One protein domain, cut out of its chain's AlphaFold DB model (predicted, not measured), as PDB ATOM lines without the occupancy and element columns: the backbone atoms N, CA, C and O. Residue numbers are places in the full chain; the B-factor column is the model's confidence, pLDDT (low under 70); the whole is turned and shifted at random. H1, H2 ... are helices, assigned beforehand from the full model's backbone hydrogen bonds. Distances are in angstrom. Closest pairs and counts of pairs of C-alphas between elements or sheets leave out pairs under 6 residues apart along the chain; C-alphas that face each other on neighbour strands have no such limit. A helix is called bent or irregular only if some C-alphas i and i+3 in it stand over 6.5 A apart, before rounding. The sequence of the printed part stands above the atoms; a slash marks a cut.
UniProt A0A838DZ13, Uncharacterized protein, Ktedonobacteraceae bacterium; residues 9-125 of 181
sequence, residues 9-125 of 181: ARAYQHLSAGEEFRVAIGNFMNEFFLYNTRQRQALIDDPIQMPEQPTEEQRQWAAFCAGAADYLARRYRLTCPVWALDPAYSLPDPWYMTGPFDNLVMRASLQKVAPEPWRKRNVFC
ATOM      1  N   ALA A   9     119.970 127.102 149.803       98.25
ATOM      2  CA  ALA A   9     121.114 127.665 150.521       98.25
ATOM      3  C   ALA A   9     120.780 128.982 151.226       98.25
ATOM      4  O   ALA A   9     121.208 129.214 152.357       98.25
ATOM      5  N   ARG A  10     119.956 129.825 150.603       97.69
ATOM      6  CA  ARG A  10     119.479 131.054 151.241       97.69
ATOM      7  C   ARG A  10     118.456 130.788 152.324       97.69
ATOM      8  O   ARG A  10     118.514 131.427 153.365       97.69
ATOM      9  N   ALA A  11     117.560 129.827 152.114       98.31
ATOM     10  CA  ALA A  11     116.647 129.411 153.168       98.31
ATOM     11  C   ALA A  11     117.425 128.958 154.414       98.31
ATOM     12  O   ALA A  11     117.101 129.397 155.511       98.31
ATOM     13  N   TYR A  12     118.508 128.189 154.248       98.50
ATOM     14  CA  TYR A  12     119.413 127.846 155.350       98.50
ATOM     15  C   TYR A  12     120.018 129.081 156.037       98.50
ATOM     16  O   TYR A  12     120.031 129.141 157.264       98.50
ATOM     17  N   GLN A  13     120.498 130.072 155.276       97.81
ATOM     18  CA  GLN A  13     121.047 131.312 155.845       97.81
ATOM     19  C   GLN A  13     120.003 132.069 156.674       97.81
ATOM     20  O   GLN A  13     120.309 132.518 157.775       97.81
ATOM     21  N   HIS A  14     118.772 132.172 156.171       97.88
ATOM     22  CA  HIS A  14     117.668 132.820 156.874       97.88
ATOM     23  C   HIS A  14     117.296 132.067 158.157       97.88
ATOM     24  O   HIS A  14     117.247 132.677 159.221       97.88
ATOM     25  N   LEU A  15     117.136 130.742 158.086       97.44
ATOM     26  CA  LEU A  15     116.880 129.894 159.256       97.44
ATOM     27  C   LEU A  15     117.997 130.020 160.302       97.44
ATOM     28  O   LEU A  15     117.732 130.201 161.484       97.44
ATOM     29  N   SER A  16     119.255 130.005 159.860       96.69
ATOM     30  CA  SER A  16     120.432 130.151 160.727       96.69
ATOM     31  C   SER A  16     120.535 131.526 161.392       96.69
ATOM     32  O   SER A  16     121.237 131.660 162.393       96.69
ATOM     33  N   ALA A  17     119.871 132.537 160.827       95.94
ATOM     34  CA  ALA A  17     119.756 133.882 161.379       95.94
ATOM     35  C   ALA A  17     118.500 134.068 162.255       95.94
ATOM     36  O   ALA A  17     118.266 135.173 162.744       95.94
ATOM     37  N   GLY A  18     117.703 133.012 162.461       95.88
ATOM     38  CA  GLY A  18     116.495 133.033 163.288       95.88
ATOM     39  C   GLY A  18     115.214 133.432 162.550       95.88
ATOM     40  O   GLY A  18     114.209 133.714 163.201       95.88
ATOM     41  N   GLU A  19     115.219 133.470 161.212       97.25
ATOM     42  CA  GLU A  19     113.993 133.669 160.429       97.25
ATOM     43  C   GLU A  19     113.012 132.519 160.679       97.25
ATOM     44  O   GLU A  19     113.396 131.348 160.768       97.25
ATOM     45  N   GLU A  20     111.722 132.843 160.746       95.38
ATOM     46  CA  GLU A  20     110.697 131.837 160.983       95.38
ATOM     47  C   GLU A  20     110.651 130.816 159.832       95.38
ATOM     48  O   GLU A  20     110.764 131.145 158.646       95.38
ATOM     49  N   PHE A  21     110.469 129.544 160.193       95.00
ATOM     50  CA  PHE A  21     110.521 128.423 159.264       95.00
ATOM     51  C   PHE A  21     109.591 128.579 158.055       95.00
ATOM     52  O   PHE A  21     110.024 128.388 156.916       95.00
ATOM     53  N   ARG A  22     108.313 128.911 158.276       93.31
ATOM     54  CA  ARG A  22     107.332 129.085 157.194       93.31
ATOM     55  C   ARG A  22     107.694 130.261 156.299       93.31
ATOM     56  O   ARG A  22     107.393 130.185 155.111       93.31
ATOM     57  N   VAL A  23     108.348 131.302 156.811       96.19
ATOM     58  CA  VAL A  23     108.848 132.411 155.986       96.19
ATOM     59  C   VAL A  23     110.024 131.954 155.122       96.19
ATOM     60  O   VAL A  23     109.935 132.008 153.893       96.19
ATOM     61  N   ALA A  24     111.101 131.447 155.727       97.38
ATOM     62  CA  ALA A  24     112.315 131.066 155.002       97.38
ATOM     63  C   ALA A  24     112.057 129.949 153.974       97.38
ATOM     64  O   ALA A  24     112.420 130.066 152.799       97.38
ATOM     65  N   ILE A  25     111.373 128.878 154.388       97.56
ATOM     66  CA  ILE A  25     111.032 127.763 153.500       97.56
ATOM     67  C   ILE A  25     109.889 128.124 152.556       97.56
ATOM     68  O   ILE A  25     109.925 127.712 151.399       97.56
ATOM     69  N   GLY A  26     108.915 128.933 152.979       96.81
ATOM     70  CA  GLY A  26     107.841 129.407 152.102       96.81
ATOM     71  C   GLY A  26     108.368 130.226 150.923       96.81
ATOM     72  O   GLY A  26     107.945 130.018 149.786       96.81
ATOM     73  N   ASN A  27     109.360 131.082 151.165       97.31
ATOM     74  CA  ASN A  27     110.043 131.842 150.123       97.31
ATOM     75  C   ASN A  27     110.740 130.930 149.103       97.31
ATOM     76  O   ASN A  27     110.537 131.087 147.899       97.31
ATOM     77  N   PHE A  28     111.475 129.919 149.568       98.12
ATOM     78  CA  PHE A  28     112.046 128.894 148.690       98.12
ATOM     79  C   PHE A  28     110.966 128.096 147.935       98.12
ATOM     80  O   PHE A  28     111.088 127.846 146.736       98.12
ATOM     81  N   MET A  29     109.871 127.722 148.601       97.44
ATOM     82  CA  MET A  29     108.756 126.996 147.983       97.44
ATOM     83  C   MET A  29     108.078 127.809 146.879       97.44
ATOM     84  O   MET A  29     107.662 127.233 145.872       97.44
ATOM     85  N   ASN A  30     107.988 129.130 147.025       96.50
ATOM     86  CA  ASN A  30     107.480 130.001 145.969       96.50
ATOM     87  C   ASN A  30     108.381 129.943 144.728       96.50
ATOM     88  O   ASN A  30     107.881 129.794 143.615       96.50
ATOM     89  N   GLU A  31     109.702 129.951 144.897       97.38
ATOM     90  CA  GLU A  31     110.618 129.763 143.769       97.38
ATOM     91  C   GLU A  31     110.472 128.373 143.145       97.38
ATOM     92  O   GLU A  31     110.324 128.231 141.929       97.38
ATOM     93  N   PHE A  32     110.447 127.331 143.973       97.81
ATOM     94  CA  PHE A  32     110.466 125.950 143.505       97.81
ATOM     95  C   PHE A  32     109.147 125.517 142.844       97.81
ATOM     96  O   PHE A  32     109.143 124.777 141.850       97.81
ATOM     97  N   PHE A  33     108.007 125.963 143.371       96.06
ATOM     98  CA  PHE A  33     106.687 125.576 142.877       96.06
ATOM     99  C   PHE A  33     106.058 126.621 141.958       96.06
ATOM    100  O   PHE A  33     105.368 126.232 141.018       96.06
ATOM    101  N   LEU A  34     106.270 127.918 142.148       94.00
ATOM    102  CA  LEU A  34     105.544 128.934 141.379       94.00
ATOM    103  C   LEU A  34     106.440 129.554 140.305       94.00
ATOM    104  O   LEU A  34     106.161 129.399 139.115       94.00
ATOM    105  N   TYR A  35     107.522 130.217 140.707       94.75
ATOM    106  CA  TYR A  35     108.230 131.154 139.831       94.75
ATOM    107  C   TYR A  35     109.271 130.491 138.921       94.75
ATOM    108  O   TYR A  35     109.365 130.832 137.744       94.75
ATOM    109  N   ASN A  36     110.004 129.493 139.419       95.19
ATOM    110  CA  ASN A  36     111.178 128.921 138.752       95.19
ATOM    111  C   ASN A  36     111.051 127.410 138.502       95.19
ATOM    112  O   ASN A  36     112.020 126.652 138.546       95.19
ATOM    113  N   THR A  37     109.847 126.951 138.148       94.81
ATOM    114  CA  THR A  37     109.540 125.521 137.926       94.81
ATOM    115  C   THR A  37     110.425 124.818 136.887       94.81
ATOM    116  O   THR A  37     110.639 123.611 136.995       94.81
ATOM    117  N   ARG A  38     110.956 125.552 135.898       95.50
ATOM    118  CA  ARG A  38     111.887 125.037 134.873       95.50
ATOM    119  C   ARG A  38     113.356 125.044 135.311       95.50
ATOM    120  O   ARG A  38     114.177 124.430 134.645       95.50
ATOM    121  N   GLN A  39     113.681 125.726 136.405       95.88
ATOM    122  CA  GLN A  39     115.043 125.914 136.917       95.88
ATOM    123  C   GLN A  39     115.206 125.334 138.330       95.88
ATOM    124  O   GLN A  39     116.088 125.740 139.077       95.88
ATOM    125  N   ARG A  40     114.368 124.357 138.704       97.69
ATOM    126  CA  ARG A  40     114.365 123.741 140.042       97.69
ATOM    127  C   ARG A  40     115.717 123.184 140.478       97.69
ATOM    128  O   ARG A  40     116.022 123.252 141.660       97.69
ATOM    129  N   GLN A  41     116.503 122.658 139.537       98.38
ATOM    130  CA  GLN A  41     117.849 122.152 139.809       98.38
ATOM    131  C   GLN A  41     118.737 123.256 140.407       98.38
ATOM    132  O   GLN A  41     119.242 123.108 141.514       98.38
ATOM    133  N   ALA A  42     118.778 124.427 139.766       97.94
ATOM    134  CA  ALA A  42     119.571 125.565 140.229       97.94
ATOM    135  C   ALA A  42     119.147 126.090 141.615       97.94
ATOM    136  O   ALA A  42     119.937 126.728 142.300       97.94
ATOM    137  N   LEU A  43     117.911 125.824 142.059       98.44
ATOM    138  CA  LEU A  43     117.440 126.238 143.385       98.44
ATOM    139  C   LEU A  43     117.995 125.375 144.527       98.44
ATOM    140  O   LEU A  43     117.899 125.788 145.685       98.44
ATOM    141  N   ILE A  44     118.533 124.190 144.219       98.56
ATOM    142  CA  ILE A  44     119.092 123.246 145.198       98.56
ATOM    143  C   ILE A  44     120.583 122.949 144.975       98.56
ATOM    144  O   ILE A  44     121.200 122.350 145.849       98.56
ATOM    145  N   ASP A  45     121.162 123.345 143.838       98.19
ATOM    146  CA  ASP A  45     122.561 123.049 143.493       98.19
ATOM    147  C   ASP A  45     123.564 123.713 144.434       98.19
ATOM    148  O   ASP A  45     124.549 123.079 144.819       98.19
ATOM    149  N   ASP A  46     123.306 124.965 144.817       97.19
ATOM    150  CA  ASP A  46     124.223 125.729 145.656       97.19
ATOM    151  C   ASP A  46     124.365 125.075 147.044       97.19
ATOM    152  O   ASP A  46     123.355 124.854 147.724       97.19
ATOM    153  N   PRO A  47     125.598 124.781 147.498       97.19
ATOM    154  CA  PRO A  47     125.826 124.202 148.812       97.19
ATOM    155  C   PRO A  47     125.530 125.206 149.923       97.19
ATOM    156  O   PRO A  47     125.865 126.394 149.835       97.19
ATOM    157  N   ILE A  48     124.958 124.711 151.020       96.81
ATOM    158  CA  ILE A  48     124.782 125.508 152.234       96.81
ATOM    159  C   ILE A  48     126.145 125.848 152.855       96.81
ATOM    160  O   ILE A  48     127.063 125.031 152.854       96.81
ATOM    161  N   GLN A  49     126.273 127.056 153.400       94.56
ATOM    162  CA  GLN A  49     127.509 127.531 154.027       94.56
ATOM    163  C   GLN A  49     127.394 127.398 155.546       94.56
ATOM    164  O   GLN A  49     126.937 128.319 156.223       94.56
ATOM    165  N   MET A  50     127.748 126.226 156.075       94.12
ATOM    166  CA  MET A  50     127.769 125.997 157.520       94.12
ATOM    167  C   MET A  50     129.018 126.657 158.132       94.12
ATOM    168  O   MET A  50     130.105 126.484 157.580       94.12
ATOM    169  N   PRO A  51     128.897 127.423 159.231       93.50
ATOM    170  CA  PRO A  51     130.062 128.009 159.893       93.50
ATOM    171  C   PRO A  51     130.969 126.919 160.484       93.50
ATOM    172  O   PRO A  51     130.507 125.817 160.763       93.50
ATOM    173  N   GLU A  52     132.246 127.241 160.722       93.25
ATOM    174  CA  GLU A  52     133.239 126.294 161.268       93.25
ATOM    175  C   GLU A  52     132.835 125.722 162.637       93.25
ATOM    176  O   GLU A  52     133.116 124.566 162.946       93.25
ATOM    177  N   GLN A  53     132.147 126.528 163.448       94.38
ATOM    178  CA  GLN A  53     131.630 126.148 164.760       94.38
ATOM    179  C   GLN A  53     130.117 126.397 164.800       94.38
ATOM    180  O   GLN A  53     129.674 127.422 165.323       94.38
ATOM    181  N   PRO A  54     129.303 125.506 164.205       96.25
ATOM    182  CA  PRO A  54     127.868 125.719 164.134       96.25
ATOM    183  C   PRO A  54     127.218 125.548 165.504       96.25
ATOM    184  O   PRO A  54     127.631 124.717 166.321       96.25
ATOM    185  N   THR A  55     126.151 126.303 165.746       97.38
ATOM    186  CA  THR A  55     125.250 126.025 166.865       97.38
ATOM    187  C   THR A  55     124.480 124.723 166.620       97.38
ATOM    188  O   THR A  55     124.450 124.186 165.510       97.38
ATOM    189  N   GLU A  56     123.842 124.198 167.667       96.50
ATOM    190  CA  GLU A  56     122.962 123.028 167.556       96.50
ATOM    191  C   GLU A  56     121.840 123.259 166.536       96.50
ATOM    192  O   GLU A  56     121.629 122.449 165.639       96.50
ATOM    193  N   GLU A  57     121.183 124.415 166.613       96.06
ATOM    194  CA  GLU A  57     120.120 124.799 165.688       96.06
ATOM    195  C   GLU A  57     120.623 124.927 164.240       96.06
ATOM    196  O   GLU A  57     119.970 124.466 163.306       96.06
ATOM    197  N   GLN A  58     121.819 125.482 164.029       97.69
ATOM    198  CA  GLN A  58     122.411 125.562 162.691       97.69
ATOM    199  C   GLN A  58     122.706 124.172 162.117       97.69
ATOM    200  O   GLN A  58     122.411 123.923 160.949       97.69
ATOM    201  N   ARG A  59     123.209 123.229 162.929       98.12
ATOM    202  CA  ARG A  59     123.367 121.826 162.502       98.12
ATOM    203  C   ARG A  59     122.028 121.194 162.133       98.12
ATOM    204  O   ARG A  59     121.930 120.515 161.111       98.12
ATOM    205  N   GLN A  60     120.997 121.434 162.939       98.06
ATOM    206  CA  GLN A  60     119.642 120.945 162.692       98.06
ATOM    207  C   GLN A  60     119.106 121.455 161.348       98.06
ATOM    208  O   GLN A  60     118.713 120.654 160.493       98.06
ATOM    209  N   TRP A  61     119.182 122.764 161.095       98.38
ATOM    210  CA  TRP A  61     118.767 123.341 159.817       98.38
ATOM    211  C   TRP A  61     119.612 122.857 158.639       98.38
ATOM    212  O   TRP A  61     119.060 122.595 157.569       98.38
ATOM    213  N   ALA A  62     120.917 122.654 158.829       98.44
ATOM    214  CA  ALA A  62     121.790 122.090 157.805       98.44
ATOM    215  C   ALA A  62     121.353 120.669 157.407       98.44
ATOM    216  O   ALA A  62     121.156 120.385 156.220       98.44
ATOM    217  N   ALA A  63     121.104 119.803 158.395       98.56
ATOM    218  CA  ALA A  63     120.601 118.449 158.181       98.56
ATOM    219  C   ALA A  63     119.220 118.439 157.502       98.56
ATOM    220  O   ALA A  63     118.971 117.646 156.586       98.56
ATOM    221  N   PHE A  64     118.325 119.354 157.893       98.56
ATOM    222  CA  PHE A  64     117.029 119.520 157.234       98.56
ATOM    223  C   PHE A  64     117.164 119.951 155.774       98.56
ATOM    224  O   PHE A  64     116.502 119.362 154.918       98.56
ATOM    225  N   CYS A  65     118.016 120.933 155.471       98.62
ATOM    226  CA  CYS A  65     118.244 121.409 154.108       98.62
ATOM    227  C   CYS A  65     118.880 120.325 153.226       98.62
ATOM    228  O   CYS A  65     118.427 120.115 152.104       98.62
ATOM    229  N   ALA A  66     119.848 119.558 153.730       98.69
ATOM    230  CA  ALA A  66     120.394 118.412 152.998       98.69
ATOM    231  C   ALA A  66     119.324 117.334 152.725       98.69
ATOM    232  O   ALA A  66     119.217 116.812 151.612       98.69
ATOM    233  N   GLY A  67     118.473 117.041 153.716       98.56
ATOM    234  CA  GLY A  67     117.313 116.160 153.548       98.56
ATOM    235  C   GLY A  67     116.306 116.684 152.518       98.56
ATOM    236  O   GLY A  67     115.811 115.911 151.698       98.56
ATOM    237  N   ALA A  68     116.052 117.993 152.506       98.62
ATOM    238  CA  ALA A  68     115.165 118.656 151.557       98.62
ATOM    239  C   ALA A  68     115.690 118.588 150.118       98.62
ATOM    240  O   ALA A  68     114.919 118.254 149.218       98.62
ATOM    241  N   ALA A  69     116.981 118.854 149.898       98.69
ATOM    242  CA  ALA A  69     117.606 118.747 148.580       98.69
ATOM    243  C   ALA A  69     117.468 117.324 148.015       98.69
ATOM    244  O   ALA A  69     116.997 117.143 146.892       98.69
ATOM    245  N   ASP A  70     117.792 116.314 148.825       98.56
ATOM    246  CA  ASP A  70     117.688 114.896 148.468       98.56
ATOM    247  C   ASP A  70     116.226 114.476 148.202       98.56
ATOM    248  O   ASP A  70     115.912 113.875 147.170       98.56
ATOM    249  N   TYR A  71     115.291 114.873 149.073       98.44
ATOM    250  CA  TYR A  71     113.860 114.615 148.888       98.44
ATOM    251  C   TYR A  71     113.311 115.228 147.599       98.44
ATOM    252  O   TYR A  71     112.685 114.528 146.795       98.44
ATOM    253  N   LEU A  72     113.549 116.523 147.384       98.31
ATOM    254  CA  LEU A  72     113.040 117.242 146.222       98.31
ATOM    255  C   LEU A  72     113.684 116.726 144.936       98.31
ATOM    256  O   LEU A  72     112.980 116.557 143.939       98.31
ATOM    257  N   ALA A  73     114.974 116.385 144.961       98.38
ATOM    258  CA  ALA A  73     115.631 115.786 143.810       98.38
ATOM    259  C   ALA A  73     114.949 114.479 143.390       98.38
ATOM    260  O   ALA A  73     114.497 114.348 142.249       98.38
ATOM    261  N   ARG A  74     114.733 113.556 144.332       96.94
ATOM    262  CA  ARG A  74     114.026 112.296 144.050       96.94
ATOM    263  C   ARG A  74     112.589 112.531 143.589       96.94
ATOM    264  O   ARG A  74     112.153 111.965 142.586       96.94
ATOM    265  N   ARG A  75     111.841 113.387 144.291       95.94
ATOM    266  CA  ARG A  75     110.412 113.624 144.027       95.94
ATOM    267  C   ARG A  75     110.170 114.285 142.668       95.94
ATOM    268  O   ARG A  75     109.194 113.965 141.974       95.94
ATOM    269  N   TYR A  76     111.067 115.175 142.251       96.75
ATOM    270  CA  TYR A  76     110.937 115.942 141.013       96.75
ATOM    271  C   TYR A  76     111.805 115.432 139.864       96.75
ATOM    272  O   TYR A  76     111.712 116.006 138.782       96.75
ATOM    273  N   ARG A  77     112.508 114.301 140.040       97.06
ATOM    274  CA  ARG A  77     113.428 113.711 139.048       97.06
ATOM    275  C   ARG A  77     114.555 114.680 138.665       97.06
ATOM    276  O   ARG A  77     114.854 114.853 137.489       97.06
ATOM    277  N   LEU A  78     115.120 115.338 139.671       98.19
ATOM    278  CA  LEU A  78     116.314 116.171 139.559       98.19
ATOM    279  C   LEU A  78     117.539 115.358 140.003       98.19
ATOM    280  O   LEU A  78     117.406 114.306 140.635       98.19
ATOM    281  N   THR A  79     118.727 115.869 139.713       98.38
ATOM    282  CA  THR A  79     119.979 115.322 140.234       98.38
ATOM    283  C   THR A  79     120.136 115.744 141.691       98.38
ATOM    284  O   THR A  79     120.002 116.923 142.018       98.38
ATOM    285  N   CYS A  80     120.412 114.784 142.577       98.31
ATOM    286  CA  CYS A  80     120.717 115.088 143.972       98.31
ATOM    287  C   CYS A  80     122.078 115.803 144.047       98.31
ATOM    288  O   CYS A  80     123.063 115.237 143.560       98.31
ATOM    289  N   PRO A  81     122.160 117.017 144.619       98.19
ATOM    290  CA  PRO A  81     123.429 117.721 144.763       98.19
ATOM    291  C   PRO A  81     124.416 116.919 145.615       98.19
ATOM    292  O   PRO A  81     124.041 116.378 146.655       98.19
ATOM    293  N   VAL A  82     125.689 116.872 145.208       97.81
ATOM    294  CA  VAL A  82     126.727 116.101 145.922       97.81
ATOM    295  C   VAL A  82     126.868 116.565 147.369       97.81
ATOM    296  O   VAL A  82     126.958 115.726 148.261       97.81
ATOM    297  N   TRP A  83     126.802 117.880 147.611       98.00
ATOM    298  CA  TRP A  83     126.871 118.435 148.962       98.00
ATOM    299  C   TRP A  83     125.784 117.844 149.860       98.00
ATOM    300  O   TRP A  83     126.057 117.475 150.992       98.00
ATOM    301  N   ALA A  84     124.564 117.651 149.353       98.06
ATOM    302  CA  ALA A  84     123.469 117.147 150.168       98.06
ATOM    303  C   ALA A  84     123.751 115.732 150.688       98.06
ATOM    304  O   ALA A  84     123.205 115.350 151.717       98.06
ATOM    305  N   LEU A  85     124.595 114.951 150.009       96.94
ATOM    306  CA  LEU A  85     124.959 113.584 150.390       96.94
ATOM    307  C   LEU A  85     126.073 113.508 151.443       96.94
ATOM    308  O   LEU A  85     126.358 112.405 151.907       96.94
ATOM    309  N   ASP A  86     126.676 114.634 151.826       97.00
ATOM    310  CA  ASP A  86     127.754 114.669 152.813       97.00
ATOM    311  C   ASP A  86     127.269 114.148 154.187       97.00
ATOM    312  O   ASP A  86     126.268 114.651 154.722       97.00
ATOM    313  N   PRO A  87     127.951 113.148 154.785       95.38
ATOM    314  CA  PRO A  87     127.644 112.657 156.126       95.38
ATOM    315  C   PRO A  87     127.662 113.737 157.215       95.38
ATOM    316  O   PRO A  87     126.969 113.569 158.219       95.38
ATOM    317  N   ALA A  88     128.378 114.850 157.012       94.69
ATOM    318  CA  ALA A  88     128.401 115.996 157.922       94.69
ATOM    319  C   ALA A  88     127.013 116.617 158.162       94.69
ATOM    320  O   ALA A  88     126.802 117.286 159.170       94.69
ATOM    321  N   TYR A  89     126.046 116.365 157.271       97.06
ATOM    322  CA  TYR A  89     124.654 116.799 157.420       97.06
ATOM    323  C   TYR A  89     123.750 115.755 158.090       97.06
ATOM    324  O   TYR A  89     122.533 115.771 157.896       97.06
ATOM    325  N   SER A  90     124.326 114.833 158.860       96.81
ATOM    326  CA  SER A  90     123.585 113.902 159.716       96.81
ATOM    327  C   SER A  90     123.749 114.296 161.178       96.81
ATOM    328  O   SER A  90     124.852 114.609 161.622       96.81
ATOM    329  N   LEU A  91     122.653 114.271 161.932       98.25
ATOM    330  CA  LEU A  91     122.690 114.588 163.355       98.25
ATOM    331  C   LEU A  91     123.081 113.350 164.176       98.25
ATOM    332  O   LEU A  91     122.638 112.246 163.843       98.25
ATOM    333  N   PRO A  92     123.869 113.507 165.255       96.75
ATOM    334  CA  PRO A  92     124.155 112.405 166.172       96.75
ATOM    335  C   PRO A  92     122.889 111.953 166.912       96.75
ATOM    336  O   PRO A  92     122.670 110.754 167.072       96.75
ATOM    337  N   ASP A  93     122.026 112.906 167.269       96.75
ATOM    338  CA  ASP A  93     120.782 112.675 167.994       96.75
ATOM    339  C   ASP A  93     119.545 113.015 167.140       96.75
ATOM    340  O   ASP A  93     119.589 113.923 166.303       96.75
ATOM    341  N   PRO A  94     118.412 112.315 167.344       97.25
ATOM    342  CA  PRO A  94     117.139 112.632 166.705       97.25
ATOM    343  C   PRO A  94     116.665 114.063 166.959       97.25
ATOM    344  O   PRO A  94     116.408 114.451 168.100       97.25
ATOM    345  N   TRP A  95     116.403 114.799 165.885       97.62
ATOM    346  CA  TRP A  95     115.717 116.080 165.943       97.62
ATOM    347  C   TRP A  95     114.280 115.965 165.435       97.62
ATOM    348  O   TRP A  95     114.032 115.521 164.312       97.62
ATOM    349  N   TYR A  96     113.323 116.383 166.262       96.81
ATOM    350  CA  TYR A  96     111.899 116.337 165.948       96.81
ATOM    351  C   TYR A  96     111.355 117.739 165.695       96.81
ATOM    352  O   TYR A  96     111.359 118.590 166.580       96.81
ATOM    353  N   MET A  97     110.806 117.963 164.503       94.25
ATOM    354  CA  MET A  97     110.166 119.229 164.143       94.25
ATOM    355  C   MET A  97     108.715 119.268 164.648       94.25
ATOM    356  O   MET A  97     107.765 119.244 163.866       94.25
ATOM    357  N   THR A  98     108.535 119.285 165.970       85.69
ATOM    358  CA  THR A  98     107.217 119.301 166.636       85.69
ATOM    359  C   THR A  98     106.656 120.706 166.860       85.69
ATOM    360  O   THR A  98     105.493 120.852 167.244       85.69
ATOM    361  N   GLY A  99     107.468 121.749 166.651       78.81
ATOM    362  CA  GLY A  99     107.134 123.106 167.084       78.81
ATOM    363  C   GLY A  99     106.915 123.155 168.607       78.81
ATOM    364  O   GLY A  99     107.582 122.415 169.331       78.81
ATOM    365  N   PRO A 100     105.968 123.967 169.116       76.69
ATOM    366  CA  PRO A 100     105.760 124.140 170.557       76.69
ATOM    367  C   PRO A 100     105.082 122.943 171.250       76.69
ATOM    368  O   PRO A 100     104.967 122.934 172.471       76.69
ATOM    369  N   PHE A 101     104.617 121.935 170.504       77.56
ATOM    370  CA  PHE A 101     103.829 120.816 171.034       77.56
ATOM    371  C   PHE A 101     104.621 119.502 171.037       77.56
ATOM    372  O   PHE A 101     104.195 118.502 170.458       77.56
ATOM    373  N   ASP A 102     105.792 119.497 171.671       88.06
ATOM    374  CA  ASP A 102     106.631 118.300 171.759       88.06
ATOM    375  C   ASP A 102     106.079 117.280 172.771       88.06
ATOM    376  O   ASP A 102     105.893 117.579 173.948       88.06
ATOM    377  N   ASN A 103     105.797 116.061 172.309       92.06
ATOM    378  CA  ASN A 103     105.408 114.937 173.157       92.06
ATOM    379  C   ASN A 103     105.728 113.593 172.483       92.06
ATOM    380  O   ASN A 103     105.887 113.505 171.263       92.06
ATOM    381  N   LEU A 104     105.776 112.518 173.277       93.56
ATOM    382  CA  LEU A 104     106.159 111.181 172.803       93.56
ATOM    383  C   LEU A 104     105.259 110.646 171.679       93.56
ATOM    384  O   LEU A 104     105.756 109.992 170.763       93.56
ATOM    385  N   VAL A 105     103.957 110.946 171.708       93.25
ATOM    386  CA  VAL A 105     103.009 110.515 170.666       93.25
ATOM    387  C   VAL A 105     103.318 111.216 169.342       93.25
ATOM    388  O   VAL A 105     103.371 110.570 168.294       93.25
ATOM    389  N   MET A 106     103.585 112.522 169.390       92.38
ATOM    390  CA  MET A 106     103.987 113.319 168.232       92.38
ATOM    391  C   MET A 106     105.313 112.814 167.655       92.38
ATOM    392  O   MET A 106     105.397 112.563 166.454       92.38
ATOM    393  N   ARG A 107     106.329 112.590 168.501       95.75
ATOM    394  CA  ARG A 107     107.632 112.057 168.075       95.75
ATOM    395  C   ARG A 107     107.491 110.692 167.400       95.75
ATOM    396  O   ARG A 107     107.986 110.514 166.291       95.75
ATOM    397  N   ALA A 108     106.749 109.764 168.007       94.94
ATOM    398  CA  ALA A 108     106.489 108.447 167.426       94.94
ATOM    399  C   ALA A 108     105.729 108.535 166.089       94.94
ATOM    400  O   ALA A 108     105.997 107.765 165.166       94.94
ATOM    401  N   SER A 109     104.796 109.484 165.958       94.31
ATOM    402  CA  SER A 109     104.113 109.760 164.690       94.31
ATOM    403  C   SER A 109     105.095 110.260 163.624       94.31
ATOM    404  O   SER A 109     105.139 109.711 162.523       94.31
ATOM    405  N   LEU A 110     105.953 111.228 163.966       96.25
ATOM    406  CA  LEU A 110     106.983 111.763 163.071       96.25
ATOM    407  C   LEU A 110     107.983 110.691 162.624       96.25
ATOM    408  O   LEU A 110     108.309 110.639 161.444       96.25
ATOM    409  N   GLN A 111     108.402 109.775 163.502       96.50
ATOM    410  CA  GLN A 111     109.262 108.643 163.120       96.50
ATOM    411  C   GLN A 111     108.639 107.759 162.040       96.50
ATOM    412  O   GLN A 111     109.337 107.318 161.125       96.50
ATOM    413  N   LYS A 112     107.325 107.521 162.125       95.94
ATOM    414  CA  LYS A 112     106.593 106.702 161.153       95.94
ATOM    415  C   LYS A 112     106.450 107.400 159.804       95.94
ATOM    416  O   LYS A 112     106.544 106.740 158.772       95.94
ATOM    417  N   VAL A 113     106.194 108.711 159.798       95.44
ATOM    418  CA  VAL A 113     105.852 109.440 158.564       95.44
ATOM    419  C   VAL A 113     107.035 110.143 157.903       95.44
ATOM    420  O   VAL A 113     106.959 110.400 156.703       95.44
ATOM    421  N   ALA A 114     108.110 110.452 158.636       97.25
ATOM    422  CA  ALA A 114     109.251 111.197 158.111       97.25
ATOM    423  C   ALA A 114     109.824 110.507 156.861       97.25
ATOM    424  O   ALA A 114     110.156 109.313 156.919       97.25
ATOM    425  N   PRO A 115     109.947 111.216 155.722       97.06
ATOM    426  CA  PRO A 115     110.503 110.626 154.511       97.06
ATOM    427  C   PRO A 115     111.968 110.209 154.701       97.06
ATOM    428  O   PRO A 115     112.714 110.820 155.466       97.06
ATOM    429  N   GLU A 116     112.386 109.167 153.976       97.56
ATOM    430  CA  GLU A 116     113.720 108.559 154.110       97.56
ATOM    431  C   GLU A 116     114.891 109.562 154.036       97.56
ATOM    432  O   GLU A 116     115.769 109.459 154.894       97.56
ATOM    433  N   PRO A 117     114.889 110.576 153.141       98.06
ATOM    434  CA  PRO A 117     115.960 111.571 153.086       98.06
ATOM    435  C   PRO A 117     116.219 112.308 154.404       98.06
ATOM    436  O   PRO A 117     117.368 112.602 154.719       98.06
ATOM    437  N   TRP A 118     115.193 112.585 155.205       98.44
ATOM    438  CA  TRP A 118     115.386 113.185 156.529       98.44
ATOM    439  C   TRP A 118     115.693 112.131 157.588       98.44
ATOM    440  O   TRP A 118     116.579 112.333 158.417       98.44
ATOM    441  N   ARG A 119     115.039 110.966 157.516       97.69
ATOM    442  CA  ARG A 119     115.210 109.888 158.499       97.69
ATOM    443  C   ARG A 119     116.658 109.415 158.609       97.69
ATOM    444  O   ARG A 119     117.154 109.269 159.719       97.69
ATOM    445  N   LYS A 120     117.355 109.226 157.481       97.25
ATOM    446  CA  LYS A 120     118.772 108.814 157.490       97.25
ATOM    447  C   LYS A 120     119.722 109.867 158.083       97.25
ATOM    448  O   LYS A 120     120.864 109.544 158.367       97.25
ATOM    449  N   ARG A 121     119.251 111.110 158.254       98.25
ATOM    450  CA  ARG A 121     119.978 112.242 158.853       98.25
ATOM    451  C   ARG A 121     119.537 112.529 160.293       98.25
ATOM    452  O   ARG A 121     119.893 113.572 160.830       98.25
ATOM    453  N   ASN A 122     118.745 111.637 160.900       98.38
ATOM    454  CA  ASN A 122     118.123 111.828 162.214       98.38
ATOM    455  C   ASN A 122     117.202 113.061 162.300       98.38
ATOM    456  O   ASN A 122     116.976 113.603 163.377       98.38
ATOM    457  N   VAL A 123     116.611 113.475 161.175       98.44
ATOM    458  CA  VAL A 123     115.609 114.547 161.129       98.44
ATOM    459  C   VAL A 123     114.218 113.935 160.981       98.44
ATOM    460  O   VAL A 123     113.931 113.196 160.038       98.44
ATOM    461  N   PHE A 124     113.326 114.260 161.909       98.00
ATOM    462  CA  PHE A 124     111.964 113.748 161.955       98.00
ATOM    463  C   PHE A 124     110.974 114.892 161.756       98.00
ATOM    464  O   PHE A 124     110.651 115.642 162.676       98.00
ATOM    465  N   CYS A 125     110.492 115.017 160.522       95.69
ATOM    466  CA  CYS A 125     109.559 116.047 160.085       95.69
ATOM    467  C   CYS A 125     108.291 115.429 159.479       95.69
ATOM    468  O   CYS A 125     108.225 114.234 159.181       95.69
TER     469      CYS A 125
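This is residues 9 to 125 of the 181 residues of an uncharacterized protein of Ktedonobacteraceae bacterium (UniProt A0A838DZ13). One long helix, H4, runs through the middle, with H1 of the helical hairpin H1 and H2 packed on one side of it and the short helix H6 on the other. H5 lies out at a corner beyond H6, and a long link between H4 and H5 folds back past H4 before residues 99 to 105 stick out. The printed part has 117 residues with six named helices, H1 to H6 in chain order, and no named strand; the class is all helix, with 62 residues in named elements. It is compact and rounded, with a radius of gyration of the C-alphas of 13.9 A and spans of 41 by 31 by 27 A.

H4, the longest helix, holds residues 56 to 76 and is 30.0 A long, from C-alpha 56 at (122.962, 123.028, 167.556) to C-alpha 76 at (110.937, 115.942, 141.013). H1 is residues 9 to 16, 10.5 A, beginning at C-alpha 9 at (121.114, 127.665, 150.521). H2 is residues 21 to 35, 19.8 A, and only just irregular: C-alphas 32 and 35 are 6.8 A apart. H3 is residues 42 to 45, 5.1 A. H5 is residues 104 to 113, 14.3 A, and H6 is residues 116 to 119, 4.8 A.

H4 touches H1 with residues 57 to 65 alone, at a shallow tilt of 32 degrees, opposite ways; the closest C-alphas, of Ser 16 and Gln 58, are 5.4 A apart. H4 touches H6 with residues 63 to 71 alone, the closest C-alphas being those of Gly 67 and Trp 118, 4.6 A. H1 and H2 form a helical hairpin and touch at a shallow tilt of 16 degrees, opposite ways, with the C-alphas of Ala 11 and Ala 24 closest at 5.0 A. H2 and H4 are apart. H3 is close to but not clearly touching H4, with the C-alphas of Ile 44 and Ala 69 closest at 5.8 A. H5 touches no helix; its closest C-alpha pair with H6 is Gln 111 and Arg 119, 7.6 A. Residues 95 to 96 pair with residues 123 to 124, parallel, in a stretch too short to be named. Each O i to N i+4 pair is within hydrogen-bond range in H1, H4 and H5, and 10 of 11 are in H2; H3 and H6 are too short for such a pair.

The C-alphas of Arg 38 and Leu 104 are the two farthest apart, at 40.8 A. The printed part has no cut. The link from H4 to H5, residues 77 to 103, is long. Residues 99 to 105, of which 104 and 105 belong to H5, stand free. The mean pLDDT of the printed part is 96.2, and no printed residue is under 70.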